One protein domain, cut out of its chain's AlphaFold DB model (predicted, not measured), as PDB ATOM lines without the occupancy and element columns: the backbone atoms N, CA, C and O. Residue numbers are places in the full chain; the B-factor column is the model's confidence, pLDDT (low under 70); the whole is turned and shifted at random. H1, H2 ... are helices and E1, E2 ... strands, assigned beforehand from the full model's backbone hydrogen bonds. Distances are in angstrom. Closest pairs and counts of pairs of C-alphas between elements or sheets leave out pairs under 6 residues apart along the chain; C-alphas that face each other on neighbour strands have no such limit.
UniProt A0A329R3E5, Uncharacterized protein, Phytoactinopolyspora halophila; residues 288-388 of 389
ATOM      1  N   ALA A 288     -33.083 -29.021  43.808       66.56
ATOM      2  CA  ALA A 288     -34.340 -29.738  44.000       66.56
ATOM      3  C   ALA A 288     -34.636 -30.694  42.829       66.56
ATOM      4  O   ALA A 288     -35.076 -31.831  43.043       66.56
ATOM      5  N   GLY A 289     -34.352 -30.271  41.591       71.50
ATOM      6  CA  GLY A 289     -34.477 -31.104  40.397       71.50
ATOM      7  C   GLY A 289     -33.535 -32.311  40.405       71.50
ATOM      8  O   GLY A 289     -33.970 -33.433  40.108       71.50
ATOM      9  N   ALA A 290     -32.273 -32.113  40.794       72.00
ATOM     10  CA  ALA A 290     -31.268 -33.174  40.866       72.00
ATOM     11  C   ALA A 290     -31.643 -34.259  41.893       72.00
ATOM     12  O   ALA A 290     -31.629 -35.451  41.566       72.00
ATOM     13  N   HIS A 291     -32.055 -33.853  43.100       78.44
ATOM     14  CA  HIS A 291     -32.495 -34.760  44.171       78.44
ATOM     15  C   HIS A 291     -33.714 -35.583  43.762       78.44
ATOM     16  O   HIS A 291     -33.715 -36.813  43.873       78.44
ATOM     17  N   LEU A 292     -34.737 -34.916  43.219       77.50
ATOM     18  CA  LEU A 292     -35.954 -35.587  42.780       77.50
ATOM     19  C   LEU A 292     -35.660 -36.592  41.669       77.50
ATOM     20  O   LEU A 292     -36.190 -37.702  41.684       77.50
ATOM     21  N   ASN A 293     -34.836 -36.215  40.690       82.88
ATOM     22  CA  ASN A 293     -34.501 -37.116  39.601       82.88
ATOM     23  C   ASN A 293     -33.709 -38.330  40.100       82.88
ATOM     24  O   ASN A 293     -34.022 -39.448  39.693       82.88
ATOM     25  N   TRP A 294     -32.749 -38.124  41.006       86.44
ATOM     26  CA  TRP A 294     -32.004 -39.203  41.655       86.44
ATOM     27  C   TRP A 294     -32.936 -40.196  42.346       86.44
ATOM     28  O   TRP A 294     -32.939 -41.379  42.005       86.44
ATOM     29  N   VAL A 295     -33.781 -39.700  43.255       89.94
ATOM     30  CA  VAL A 295     -34.746 -40.510  44.010       89.94
ATOM     31  C   VAL A 295     -35.701 -41.233  43.071       89.94
ATOM     32  O   VAL A 295     -35.861 -42.447  43.166       89.94
ATOM     33  N   ARG A 296     -36.310 -40.514  42.126       89.00
ATOM     34  CA  ARG A 296     -37.291 -41.084  41.198       89.00
ATOM     35  C   ARG A 296     -36.696 -42.223  40.376       89.00
ATOM     36  O   ARG A 296     -37.351 -43.250  40.222       89.00
ATOM     37  N   VAL A 297     -35.496 -42.037  39.826       89.31
ATOM     38  CA  VAL A 297     -34.845 -43.060  38.997       89.31
ATOM     39  C   VAL A 297     -34.391 -44.233  39.860       89.31
ATOM     40  O   VAL A 297     -34.722 -45.364  39.525       89.31
ATOM     41  N   ALA A 298     -33.734 -43.988  40.998       91.75
ATOM     42  CA  ALA A 298     -33.278 -45.055  41.888       91.75
ATOM     43  C   ALA A 298     -34.437 -45.944  42.372       91.75
ATOM     44  O   ALA A 298     -34.345 -47.168  42.320       91.75
ATOM     45  N   VAL A 299     -35.555 -45.337  42.784       93.50
ATOM     46  CA  VAL A 299     -36.755 -46.069  43.219       93.50
ATOM     47  C   VAL A 299     -37.383 -46.847  42.063       93.50
ATOM     48  O   VAL A 299     -37.722 -48.019  42.228       93.50
ATOM     49  N   ALA A 300     -37.526 -46.231  40.885       92.44
ATOM     50  CA  ALA A 300     -38.107 -46.897  39.721       92.44
ATOM     51  C   ALA A 300     -37.271 -48.102  39.263       92.44
ATOM     52  O   ALA A 300     -37.832 -49.159  38.980       92.44
ATOM     53  N   GLU A 301     -35.948 -47.954  39.220       93.25
ATOM     54  CA  GLU A 301     -35.032 -48.995  38.752       93.25
ATOM     55  C   GLU A 301     -34.877 -50.120  39.777       93.25
ATOM     56  O   GLU A 301     -34.870 -51.293  39.401       93.25
ATOM     57  N   TYR A 302     -34.867 -49.809  41.077       94.06
ATOM     58  CA  TYR A 302     -34.936 -50.847  42.104       94.06
ATOM     59  C   TYR A 302     -36.237 -51.653  42.002       94.06
ATOM     60  O   TYR A 302     -36.199 -52.879  41.920       94.06
ATOM     61  N   ASN A 303     -37.389 -50.976  41.928       94.69
ATOM     62  CA  ASN A 303     -38.696 -51.637  41.841       94.69
ATOM     63  C   ASN A 303     -38.882 -52.415  40.521       94.69
ATOM     64  O   ASN A 303     -39.701 -53.333  40.449       94.69
ATOM     65  N   ALA A 304     -38.120 -52.082  39.474       92.50
ATOM     66  CA  ALA A 304     -38.046 -52.855  38.233       92.50
ATOM     67  C   ALA A 304     -37.126 -54.092  38.328       92.50
ATOM     68  O   ALA A 304     -37.148 -54.934  37.426       92.50
ATOM     69  N   GLY A 305     -36.352 -54.223  39.410       90.25
ATOM     70  CA  GLY A 305     -35.361 -55.281  39.609       90.25
ATOM     71  C   GLY A 305     -34.047 -55.041  38.861       90.25
ATOM     72  O   GLY A 305     -33.370 -56.011  38.527       90.25
ATOM     73  N   SER A 306     -33.711 -53.783  38.554       90.50
ATOM     74  CA  SER A 306     -32.513 -53.402  37.791       90.50
ATOM     75  C   SER A 306     -31.264 -53.185  38.657       90.50
ATOM     76  O   SER A 306     -30.160 -53.175  38.118       90.50
ATOM     77  N   ILE A 307     -31.415 -52.968  39.970       88.56
ATOM     78  CA  ILE A 307     -30.297 -52.664  40.879       88.56
ATOM     79  C   ILE A 307     -29.866 -53.935  41.619       88.56
ATOM     80  O   ILE A 307     -30.574 -54.418  42.502       88.56
ATOM     81  N   ASP A 308     -28.686 -54.444  41.267       88.19
ATOM     82  CA  ASP A 308     -28.062 -55.621  41.879       88.19
ATOM     83  C   ASP A 308     -27.159 -55.254  43.069       88.19
ATOM     84  O   ASP A 308     -26.686 -54.124  43.191       88.19
ATOM     85  N   ASP A 309     -26.855 -56.233  43.927       88.62
ATOM     86  CA  ASP A 309     -25.833 -56.096  44.969       88.62
ATOM     87  C   ASP A 309     -24.456 -55.740  44.371       88.62
ATOM     88  O   ASP A 309     -24.059 -56.214  43.304       88.62
ATOM     89  N   TYR A 310     -23.670 -54.951  45.104       84.00
ATOM     90  CA  TYR A 310     -22.331 -54.550  44.677       84.00
ATOM     91  C   TYR A 310     -21.255 -55.487  45.233       84.00
ATOM     92  O   TYR A 310     -21.187 -55.717  46.446       84.00
ATOM     93  N   HIS A 311     -20.343 -55.934  44.362       82.56
ATOM     94  CA  HIS A 311     -19.188 -56.748  44.736       82.56
ATOM     95  C   HIS A 311     -17.950 -56.465  43.858       82.56
ATOM     96  O   HIS A 311     -17.926 -56.810  42.678       82.56
ATOM     97  N   ASP A 312     -16.865 -55.950  44.450       75.62
ATOM     98  CA  ASP A 312     -15.600 -55.635  43.741       75.62
ATOM     99  C   ASP A 312     -14.458 -56.644  43.959       75.62
ATOM    100  O   ASP A 312     -13.329 -56.443  43.511       75.62
ATOM    101  N   GLY A 313     -14.736 -57.754  44.650       74.56
ATOM    102  CA  GLY A 313     -13.725 -58.744  45.043       74.56
ATOM    103  C   GLY A 313     -13.169 -58.547  46.452       74.56
ATOM    104  O   GLY A 313     -12.542 -59.467  46.979       74.56
ATOM    105  N   THR A 314     -13.408 -57.389  47.074       73.56
ATOM    106  CA  THR A 314     -12.943 -57.057  48.432       73.56
ATOM    107  C   THR A 314     -14.029 -56.473  49.332       73.56
ATOM    108  O   THR A 314     -13.956 -56.628  50.553       73.56
ATOM    109  N   VAL A 315     -15.041 -55.837  48.745       76.38
ATOM    110  CA  VAL A 315     -16.179 -55.225  49.429       76.38
ATOM    111  C   VAL A 315     -17.470 -55.773  48.835       76.38
ATOM    112  O   VAL A 315     -17.639 -55.798  47.619       76.38
ATOM    113  N   GLU A 316     -18.386 -56.165  49.717       83.25
ATOM    114  CA  GLU A 316     -19.752 -56.571  49.388       83.25
ATOM    115  C   GLU A 316     -20.733 -55.597  50.057       83.25
ATOM    116  O   GLU A 316     -20.588 -55.253  51.243       83.25
ATOM    117  N   ARG A 317     -21.697 -55.092  49.284       84.81
ATOM    118  CA  ARG A 317     -22.750 -54.179  49.751       84.81
ATOM    119  C   ARG A 317     -24.081 -54.600  49.154       84.81
ATOM    120  O   ARG A 317     -24.170 -54.775  47.945       84.81
ATOM    121  N   SER A 318     -25.096 -54.718  50.005       88.12
ATOM    122  CA  SER A 318     -26.428 -55.105  49.557       88.12
ATOM    123  C   SER A 318     -27.203 -53.917  48.993       88.12
ATOM    124  O   SER A 318     -27.122 -52.820  49.549       88.12
ATOM    125  N   ALA A 319     -27.941 -54.152  47.911       90.81
ATOM    126  CA  ALA A 319     -28.939 -53.248  47.350       90.81
ATOM    127  C   ALA A 319     -30.310 -53.383  48.042       90.81
ATOM    128  O   ALA A 319     -31.197 -52.572  47.784       90.81
ATOM    129  N   ASP A 320     -30.487 -54.382  48.915       93.75
ATOM    130  CA  ASP A 320     -31.746 -54.683  49.597       93.75
ATOM    131  C   ASP A 320     -32.136 -53.577  50.607       93.75
ATOM    132  O   ASP A 320     -31.426 -53.368  51.600       93.75
ATOM    133  N   PRO A 321     -33.273 -52.880  50.412       94.31
ATOM    134  CA  PRO A 321     -33.843 -51.925  51.354       94.31
ATOM    135  C   PRO A 321     -34.025 -52.491  52.762       94.31
ATOM    136  O   PRO A 321     -33.867 -51.752  53.737       94.31
ATOM    137  N   GLU A 322     -34.311 -53.791  52.906       93.69
ATOM    138  CA  GLU A 322     -34.529 -54.418  54.212       93.69
ATOM    139  C   GLU A 322     -33.256 -54.387  55.070       93.69
ATOM    140  O   GLU A 322     -33.322 -54.203  56.288       93.69
ATOM    141  N   TYR A 323     -32.071 -54.493  54.456       92.69
ATOM    142  CA  TYR A 323     -30.797 -54.347  55.166       92.69
ATOM    143  C   TYR A 323     -30.676 -52.965  55.828       92.69
ATOM    144  O   TYR A 323     -30.263 -52.860  56.989       92.69
ATOM    145  N   TYR A 324     -31.069 -51.909  55.114       94.50
ATOM    146  CA  TYR A 324     -31.061 -50.539  55.625       94.50
ATOM    147  C   TYR A 324     -32.167 -50.342  56.657       94.50
ATOM    148  O   TYR A 324     -31.890 -49.870  57.760       94.50
ATOM    149  N   GLY A 325     -33.384 -50.801  56.377       93.25
ATOM    150  CA  GLY A 325     -34.486 -50.681  57.324       93.25
ATOM    151  C   GLY A 325     -34.207 -51.373  58.663       93.25
ATOM    152  O   GLY A 325     -34.424 -50.798  59.732       93.25
ATOM    153  N   ASN A 326     -33.598 -52.562  58.635       92.88
ATOM    154  CA  ASN A 326     -33.170 -53.279  59.840       92.88
ATOM    155  C   ASN A 326     -32.068 -52.540  60.617       92.88
ATOM    156  O   ASN A 326     -32.041 -52.592  61.848       92.88
ATOM    157  N   ARG A 327     -31.158 -51.847  59.921       91.62
ATOM    158  CA  ARG A 327     -30.069 -51.082  60.546       91.62
ATOM    159  C   ARG A 327     -30.571 -49.849  61.299       91.62
ATOM    160  O   ARG A 327     -30.029 -49.546  62.359       91.62
ATOM    161  N   TYR A 328     -31.575 -49.164  60.759       90.62
ATOM    162  CA  TYR A 328     -32.134 -47.932  61.331       90.62
ATOM    163  C   TYR A 328     -33.409 -48.176  62.163       90.62
ATOM    164  O   TYR A 328     -33.854 -47.299  62.900       90.62
ATOM    165  N   GLY A 329     -33.962 -49.391  62.123       91.88
ATOM    166  CA  GLY A 329     -35.102 -49.804  62.943       91.88
ATOM    167  C   GLY A 329     -36.463 -49.337  62.420       91.88
ATOM    168  O   GLY A 329     -37.401 -49.243  63.213       91.88
ATOM    169  N   ALA A 330     -36.569 -49.054  61.120       92.94
ATOM    170  CA  ALA A 330     -37.799 -48.642  60.445       92.94
ATOM    171  C   ALA A 330     -37.810 -49.139  58.992       92.94
ATOM    172  O   ALA A 330     -36.759 -49.250  58.373       92.94
ATOM    173  N   SER A 331     -38.985 -49.447  58.443       94.69
ATOM    174  CA  SER A 331     -39.125 -49.840  57.032       94.69
ATOM    175  C   SER A 331     -39.522 -48.641  56.176       94.69
ATOM    176  O   SER A 331     -40.199 -47.747  56.669       94.69
ATOM    177  N   PHE A 332     -39.147 -48.663  54.899       96.25
ATOM    178  CA  PHE A 332     -39.566 -47.709  53.863       96.25
ATOM    179  C   PHE A 332     -40.033 -48.430  52.580       96.25
ATOM    180  O   PHE A 332     -40.017 -47.871  51.481       96.25
ATOM    181  N   THR A 333     -40.435 -49.697  52.718       96.00
ATOM    182  CA  THR A 333     -40.972 -50.534  51.639       96.00
ATOM    183  C   THR A 333     -42.436 -50.900  51.864       96.00
ATOM    184  O   THR A 333     -42.917 -50.935  53.000       96.00
ATOM    185  N   ASP A 334     -43.146 -51.186  50.770       93.50
ATOM    186  CA  ASP A 334     -44.508 -51.717  50.792       93.50
ATOM    187  C   ASP A 334     -44.540 -53.226  51.126       93.50
ATOM    188  O   ASP A 334     -43.520 -53.898  51.288       93.50
ATOM    189  N   GLU A 335     -45.744 -53.792  51.206       90.31
ATOM    190  CA  GLU A 335     -45.964 -55.219  51.488       90.31
ATOM    191  C   GLU A 335     -45.442 -56.184  50.400       90.31
ATOM    192  O   GLU A 335     -45.335 -57.388  50.650       90.31
ATOM    193  N   ASN A 336     -45.079 -55.675  49.220       91.50
ATOM    194  CA  ASN A 336     -44.467 -56.438  48.131       91.50
ATOM    195  C   ASN A 336     -42.935 -56.295  48.093       91.50
ATOM    196  O   ASN A 336     -42.300 -56.923  47.245       91.50
ATOM    197  N   GLY A 337     -42.348 -55.499  48.992       90.38
ATOM    198  CA  GLY A 337     -40.920 -55.185  49.006       90.38
ATOM    199  C   GLY A 337     -40.517 -54.054  48.056       90.38
ATOM    200  O   GLY A 337     -39.323 -53.822  47.881       90.38
ATOM    201  N   ASN A 338     -41.474 -53.335  47.457       94.88
ATOM    202  CA  ASN A 338     -41.164 -52.160  46.646       94.88
ATOM    203  C   ASN A 338     -40.767 -50.998  47.550       94.88
ATOM    204  O   ASN A 338     -41.403 -50.751  48.573       94.88
ATOM    205  N   VAL A 339     -39.764 -50.232  47.137       96.50
ATOM    206  CA  VAL A 339     -39.383 -48.986  47.798       96.50
ATOM    207  C   VAL A 339     -40.450 -47.922  47.569       96.50
ATOM    208  O   VAL A 339     -40.890 -47.702  46.435       96.50
ATOM    209  N   ILE A 340     -40.819 -47.232  48.648       95.25
ATOM    210  CA  ILE A 340     -41.709 -46.073  48.635       95.25
ATOM    211  C   ILE A 340     -40.834 -44.816  48.663       95.25
ATOM    212  O   ILE A 340     -39.988 -44.662  49.541       95.25
ATOM    213  N   ALA A 341     -41.009 -43.913  47.697       93.00
ATOM    214  CA  ALA A 341     -40.297 -42.635  47.692       93.00
ATOM    215  C   ALA A 341     -40.911 -41.671  48.729       93.00
ATOM    216  O   ALA A 341     -42.140 -41.601  48.793       93.00
ATOM    217  N   PRO A 342     -40.110 -40.896  49.488       91.62
ATOM    218  CA  PRO A 342     -40.622 -39.936  50.475       91.62
ATOM    219  C   PRO A 342     -41.299 -38.718  49.844       91.62
ATOM    220  O   PRO A 342     -42.176 -38.099  50.441       91.62
ATOM    221  N   LEU A 343     -40.914 -38.392  48.611       87.69
ATOM    222  CA  LEU A 343     -41.402 -37.247  47.859       87.69
ATOM    223  C   LEU A 343     -41.946 -37.716  46.511       87.69
ATOM    224  O   LEU A 343     -41.347 -38.565  45.845       87.69
ATOM    225  N   VAL A 344     -43.066 -37.135  46.088       86.81
ATOM    226  CA  VAL A 344     -43.698 -37.402  44.790       86.81
ATOM    227  C   VAL A 344     -44.036 -36.097  44.081       86.81
ATOM    228  O   VAL A 344     -44.285 -35.065  44.701       86.81
ATOM    229  N   TYR A 345     -44.046 -36.131  42.749       82.31
ATOM    230  CA  TYR A 345     -44.476 -34.986  41.954       82.31
ATOM    231  C   TYR A 345     -46.004 -34.952  41.869       82.31
ATOM    232  O   TYR A 345     -46.617 -35.860  41.304       82.31
ATOM    233  N   ASN A 346     -46.619 -33.897  42.399       82.38
ATOM    234  CA  ASN A 346     -48.045 -33.647  42.247       82.38
ATOM    235  C   ASN A 346     -48.299 -32.939  40.907       82.38
ATOM    236  O   ASN A 346     -47.939 -31.774  40.734       82.38
ATOM    237  N   GLU A 347     -48.935 -33.630  39.954       82.44
ATOM    238  CA  GLU A 347     -49.239 -33.064  38.630       82.44
ATOM    239  C   GLU A 347     -50.249 -31.905  38.673       82.44
ATOM    240  O   GLU A 347     -50.159 -30.988  37.852       82.44
ATOM    241  N   GLU A 348     -51.200 -31.924  39.612       84.12
ATOM    242  CA  GLU A 348     -52.241 -30.895  39.737       84.12
ATOM    243  C   GLU A 348     -51.661 -29.576  40.254       84.12
ATOM    244  O   GLU A 348     -51.959 -28.504  39.722       84.12
ATOM    245  N   GLU A 349     -50.793 -29.661  41.259       77.56
ATOM    246  CA  GLU A 349     -50.146 -28.507  41.887       77.56
ATOM    247  C   GLU A 349     -48.804 -28.144  41.232       77.56
ATOM    248  O   GLU A 349     -48.234 -27.096  41.535       77.56
ATOM    249  N   ARG A 350     -48.312 -28.991  40.318       77.19
ATOM    250  CA  ARG A 350     -47.011 -28.879  39.637       77.19
ATOM    251  C   ARG A 350     -45.833 -28.679  40.590       77.19
ATOM    252  O   ARG A 350     -44.865 -28.004  40.239       77.19
ATOM    253  N   LYS A 351     -45.909 -29.275  41.776       77.50
ATOM    254  CA  LYS A 351     -44.889 -29.172  42.822       77.50
ATOM    255  C   LYS A 351     -44.602 -30.539  43.428       77.50
ATOM    256  O   LYS A 351     -45.404 -31.465  43.315       77.50
ATOM    257  N   ILE A 352     -43.448 -30.647  44.068       76.19
ATOM    258  CA  ILE A 352     -43.091 -31.812  44.871       76.19
ATOM    259  C   ILE A 352     -43.885 -31.736  46.176       76.19
ATOM    260  O   ILE A 352     -43.984 -30.669  46.781       76.19
ATOM    261  N   VAL A 353     -44.478 -32.853  46.583       84.38
ATOM    262  CA  VAL A 353     -45.197 -32.979  47.854       84.38
ATOM    263  C   VAL A 353     -44.735 -34.237  48.590       84.38
ATOM    264  O   VAL A 353     -44.290 -35.189  47.938       84.38
ATOM    265  N   PRO A 354     -44.846 -34.268  49.929       87.75
ATOM    266  CA  PRO A 354     -44.671 -35.494  50.695       87.75
ATOM    267  C   PRO A 354     -45.570 -36.608  50.160       87.75
ATOM    268  O   PRO A 354     -46.738 -36.377  49.836       87.75
ATOM    269  N   ASN A 355     -45.023 -37.811  50.054       90.50
ATOM    270  CA  ASN A 355     -45.793 -38.982  49.678       90.50
ATOM    271  C   ASN A 355     -46.583 -39.493  50.890       90.50
ATOM    272  O   ASN A 355     -45.983 -39.911  51.875       90.50
ATOM    273  N   GLU A 356     -47.914 -39.499  50.803       90.50
ATOM    274  CA  GLU A 356     -48.791 -39.985  51.881       90.50
ATOM    275  C   GLU A 356     -48.588 -41.477  52.198       90.50
ATOM    276  O   GLU A 356     -48.890 -41.913  53.308       90.50
ATOM    277  N   ASP A 357     -48.062 -42.251  51.242       92.38
ATOM    278  CA  ASP A 357     -47.743 -43.666  51.440       92.38
ATOM    279  C   ASP A 357     -46.398 -43.871  52.158       92.38
ATOM    280  O   ASP A 357     -46.113 -44.974  52.636       92.38
ATOM    281  N   PHE A 358     -45.545 -42.840  52.225       93.31
ATOM    282  CA  PHE A 358     -44.271 -42.945  52.928       93.31
ATOM    283  C   PHE A 358     -44.504 -42.949  54.447       93.31
ATOM    284  O   PHE A 358     -45.299 -42.153  54.947       93.31
ATOM    285  N   PRO A 359     -43.823 -43.821  55.212       91.88
ATOM    286  CA  PRO A 359     -44.017 -43.888  56.655       91.88
ATOM    287  C   PRO A 359     -43.686 -42.570  57.359       91.88
ATOM    288  O   PRO A 359     -42.600 -42.022  57.187       91.88
ATOM    289  N   ASP A 360     -44.590 -42.123  58.232       89.69
ATOM    290  CA  ASP A 360     -44.377 -41.001  59.160       89.69
ATOM    291  C   ASP A 360     -43.466 -41.429  60.334       89.69
ATOM    292  O   ASP A 360     -43.865 -41.475  61.500       89.69
ATOM    293  N   ASP A 361     -42.248 -41.872  60.004       90.38
ATOM    294  CA  ASP A 361     -41.178 -42.230  60.941       90.38
ATOM    295  C   ASP A 361     -39.855 -41.627  60.430       90.38
ATOM    296  O   ASP A 361     -39.378 -42.027  59.364       90.38
ATOM    297  N   PRO A 362     -39.205 -40.712  61.173       89.69
ATOM    298  CA  PRO A 362     -37.955 -40.085  60.735       89.69
ATOM    299  C   PRO A 362     -36.828 -41.105  60.504       89.69
ATOM    300  O   PRO A 362     -35.947 -40.890  59.671       89.69
ATOM    301  N   ARG A 363     -36.874 -42.267  61.170       91.75
ATOM    302  CA  ARG A 363     -35.911 -43.355  60.931       91.75
ATOM    303  C   ARG A 363     -36.143 -44.046  59.590       91.75
ATOM    304  O   ARG A 363     -35.195 -44.594  59.036       91.75
ATOM    305  N   ALA A 364     -37.371 -44.034  59.064       94.25
ATOM    306  CA  ALA A 364     -37.656 -44.542  57.722       94.25
ATOM    307  C   ALA A 364     -37.024 -43.632  56.661       94.25
ATOM    308  O   ALA A 364     -36.418 -44.137  55.718       94.25
ATOM    309  N   LEU A 365     -37.087 -42.309  56.853       93.56
ATOM    310  CA  LEU A 365     -36.410 -41.344  55.984       93.56
ATOM    311  C   LEU A 365     -34.883 -41.488  56.050       93.56
ATOM    312  O   LEU A 365     -34.220 -41.522  55.015       93.56
ATOM    313  N   GLU A 366     -34.322 -41.651  57.249       91.50
ATOM    314  CA  GLU A 366     -32.884 -41.884  57.425       91.50
ATOM    315  C   GLU A 366     -32.429 -43.194  56.756       91.50
ATOM    316  O   GLU A 366     -31.418 -43.222  56.050       91.50
ATOM    317  N   ALA A 367     -33.210 -44.271  56.913       93.88
ATOM    318  CA  ALA A 367     -32.964 -45.547  56.247       93.88
ATOM    319  C   ALA A 367     -33.024 -45.418  54.719       93.88
ATOM    320  O   ALA A 367     -32.150 -45.946  54.026       93.88
ATOM    321  N   PHE A 368     -34.022 -44.694  54.205       96.00
ATOM    322  CA  PHE A 368     -34.178 -44.412  52.782       96.00
ATOM    323  C   PHE A 368     -32.981 -43.626  52.231       96.00
ATOM    324  O   PHE A 368     -32.393 -44.036  51.230       96.00
ATOM    325  N   ASN A 369     -32.570 -42.544  52.902       93.31
ATOM    326  CA  ASN A 369     -31.413 -41.733  52.506       93.31
ATOM    327  C   ASN A 369     -30.125 -42.574  52.483       93.31
ATOM    328  O   ASN A 369     -29.366 -42.519  51.518       93.31
ATOM    329  N   ALA A 370     -29.914 -43.430  53.488       92.31
ATOM    330  CA  ALA A 370     -28.767 -44.335  53.521       92.31
ATOM    331  C   ALA A 370     -28.796 -45.390  52.397       92.31
ATOM    332  O   ALA A 370     -27.744 -45.761  51.866       92.31
ATOM    333  N   TRP A 371     -29.982 -45.884  52.034       95.06
ATOM    334  CA  TRP A 371     -30.159 -46.847  50.948       95.06
ATOM    335  C   TRP A 371     -29.936 -46.215  49.574       95.06
ATOM    336  O   TRP A 371     -29.173 -46.750  48.768       95.06
ATOM    337  N   VAL A 372     -30.541 -45.059  49.301       93.31
ATOM    338  CA  VAL A 372     -30.463 -44.414  47.981       93.31
ATOM    339  C   VAL A 372     -29.060 -43.853  47.689       93.31
ATOM    340  O   VAL A 372     -28.715 -43.585  46.542       93.31
ATOM    341  N   GLN A 373     -28.225 -43.711  48.720       89.81
ATOM    342  CA  GLN A 373     -26.798 -43.376  48.626       89.81
ATOM    343  C   GLN A 373     -25.882 -44.595  48.697       89.81
ATOM    344  O   GLN A 373     -24.656 -44.467  48.740       89.81
ATOM    345  N   SER A 374     -26.442 -45.796  48.764       90.19
ATOM    346  CA  SER A 374     -25.648 -47.009  48.860       90.19
ATOM    347  C   SER A 374     -24.753 -47.194  47.633       90.19
ATOM    348  O   SER A 374     -25.081 -46.778  46.523       90.19
ATOM    349  N   LYS A 375     -23.616 -47.870  47.825       87.00
ATOM    350  CA  LYS A 375     -22.673 -48.175  46.738       87.00
ATOM    351  C   LYS A 375     -23.347 -48.861  45.528       87.00
ATOM    352  O   LYS A 375     -23.053 -48.435  44.416       87.00
ATOM    353  N   PRO A 376     -24.252 -49.849  45.702       89.31
ATOM    354  CA  PRO A 376     -25.020 -50.421  44.594       89.31
ATOM    355  C   PRO A 376     -25.816 -49.389  43.792       89.31
ATOM    356  O   PRO A 376     -25.686 -49.334  42.572       89.31
ATOM    357  N   VAL A 377     -26.580 -48.526  44.474       90.25
ATOM    358  CA  VAL A 377     -27.383 -47.485  43.815       90.25
ATOM    359  C   VAL A 377     -26.473 -46.482  43.109       90.25
ATOM    360  O   VAL A 377     -26.697 -46.177  41.942       90.25
ATOM    361  N   GLN A 378     -25.401 -46.023  43.762       88.19
ATOM    362  CA  GLN A 378     -24.462 -45.071  43.162       88.19
ATOM    363  C   GLN A 378     -23.800 -45.604  41.887       88.19
ATOM    364  O   GLN A 378     -23.746 -44.896  40.882       88.19
ATOM    365  N   VAL A 379     -23.331 -46.854  41.911       84.62
ATOM    366  CA  VAL A 379     -22.674 -47.478  40.756       84.62
ATOM    367  C   VAL A 379     -23.653 -47.652  39.603       84.62
ATOM    368  O   VAL A 379     -23.329 -47.245  38.489       84.62
ATOM    369  N   TYR A 380     -24.856 -48.169  39.871       87.19
ATOM    370  CA  TYR A 380     -25.892 -48.320  38.850       87.19
ATOM    371  C   TYR A 380     -26.234 -46.976  38.191       87.19
ATOM    372  O   TYR A 380     -26.221 -46.838  36.967       87.19
ATOM    373  N   MET A 381     -26.479 -45.954  39.013       85.06
ATOM    374  CA  MET A 381     -26.844 -44.621  38.542       85.06
ATOM    375  C   MET A 381     -25.714 -43.944  37.752       85.06
ATOM    376  O   MET A 381     -25.982 -43.271  36.753       85.06
ATOM    377  N   GLY A 382     -24.458 -44.146  38.163       76.75
ATOM    378  CA  GLY A 382     -23.285 -43.665  37.433       76.75
ATOM    379  C   GLY A 382     -23.069 -44.386  36.096       76.75
ATOM    380  O   GLY A 382     -22.668 -43.761  35.117       76.75
ATOM    381  N   GLU A 383     -23.363 -45.686  36.010       76.31
ATOM    382  CA  GLU A 383     -23.235 -46.471  34.774       76.31
ATOM    383  C   GLU A 383     -24.326 -46.138  33.739       76.31
ATOM    384  O   GLU A 383     -24.004 -45.919  32.567       76.31
ATOM    385  N   GLU A 384     -25.595 -46.020  34.151       64.44
ATOM    386  CA  GLU A 384     -26.725 -45.769  33.237       64.44
ATOM    387  C   GLU A 384     -26.657 -44.399  32.538       64.44
ATOM    388  O   GLU A 384     -27.095 -44.270  31.386       64.44
ATOM    389  N   GLN A 385     -26.066 -43.377  33.171       56.25
ATOM    390  CA  GLN A 385     -25.860 -42.075  32.523       56.25
ATOM    391  C   GLN A 385     -24.869 -42.141  31.355       56.25
ATOM    392  O   GLN A 385     -25.069 -41.454  30.352       56.25
ATOM    393  N   HIS A 386     -23.841 -42.989  31.429       41.16
ATOM    394  CA  HIS A 386     -22.877 -43.145  30.336       41.16
ATOM    395  C   HIS A 386     -23.455 -43.888  29.121       41.16
ATOM    396  O   HIS A 386     -22.934 -43.750  28.017       41.16
ATOM    397  N   SER A 387     -24.540 -44.647  29.291       31.97
ATOM    398  CA  SER A 387     -25.212 -45.387  28.212       31.97
ATOM    399  C   SER A 387     -26.280 -44.596  27.447       31.97
ATOM    400  O   SER A 387     -26.797 -45.102  26.448       31.97
ATOM    401  N   ARG A 388     -26.625 -43.372  27.879       33.38
ATOM    402  CA  ARG A 388     -27.698 -42.560  27.266       33.38
ATOM    403  C   ARG A 388     -27.224 -41.293  26.536       33.38
ATOM    404  O   ARG A 388     -28.082 -40.528  26.095       33.38
TER     405      ARG A 388
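What this domain is: This is residues 288 to 388 of the 389 residues of an uncharacterized protein of Phytoactinopolyspora halophila (UniProt A0A329R3E5). H2 packs on H3, and H1 runs crosswise near the H3-H4 corner; the E1-E2 hairpin lies toward one end of the longest axis, the tip of loop 304 to 320 at the other, and residues 382 to 388 stick out. The printed part has 101 residues, with four named helices and two named strands in the order H1 H2 E1 E2 H3 H4, the strands antiparallel; the class is mostly helix, helices holding 47 and strands 8 of the 55 residues in named elements. It is compact, radius of gyration of the C-alphas 13.8 A, spanning 47 by 36 by 23 A.

How they stand to each other: H1, residues 288 to 303, is close to but not clearly touching H3, residues 362 to 372, about perpendicular at 79 degrees; the closest C-alphas, Ala 298 and Val 372, are 6.7 A apart. H2, residues 321 to 328, touches H3 at a steep tilt of 47 degrees, opposite ways; the closest C-alphas, Tyr 324 and Ala 367, are 5.4 A apart. E1, residues 343 to 346, and E2, residues 351 to 354, form a hairpin, N 344 and O 353 being 3.0 A apart, within hydrogen-bond range. H4, residues 375 to 386, is close to but not clearly touching H1; the C-alphas of Ala 298 and Val 377, the closest, are 6.7 A apart. Each O i to N i+4 pair is within hydrogen-bond range in H1, H2 and H3, and 6 of 8 in H4.

Where its parts are: H1 begins at C-alpha 288 (-34.340, -29.738, 44.000) and measures 22.4 A; H3 measures 15.4 A; H4 measures 17.2 A and ends at C-alpha 386 (-22.877, -43.145, 30.336).

The domain as a whole: The C-alphas farthest apart, Thr 314 and Glu 348, are 48.0 A apart. The printed part has no cut; the links H1 to H2 and H2 to E1 are long. The pLDDT is under 70 at residue 288 and residues 384 to 388.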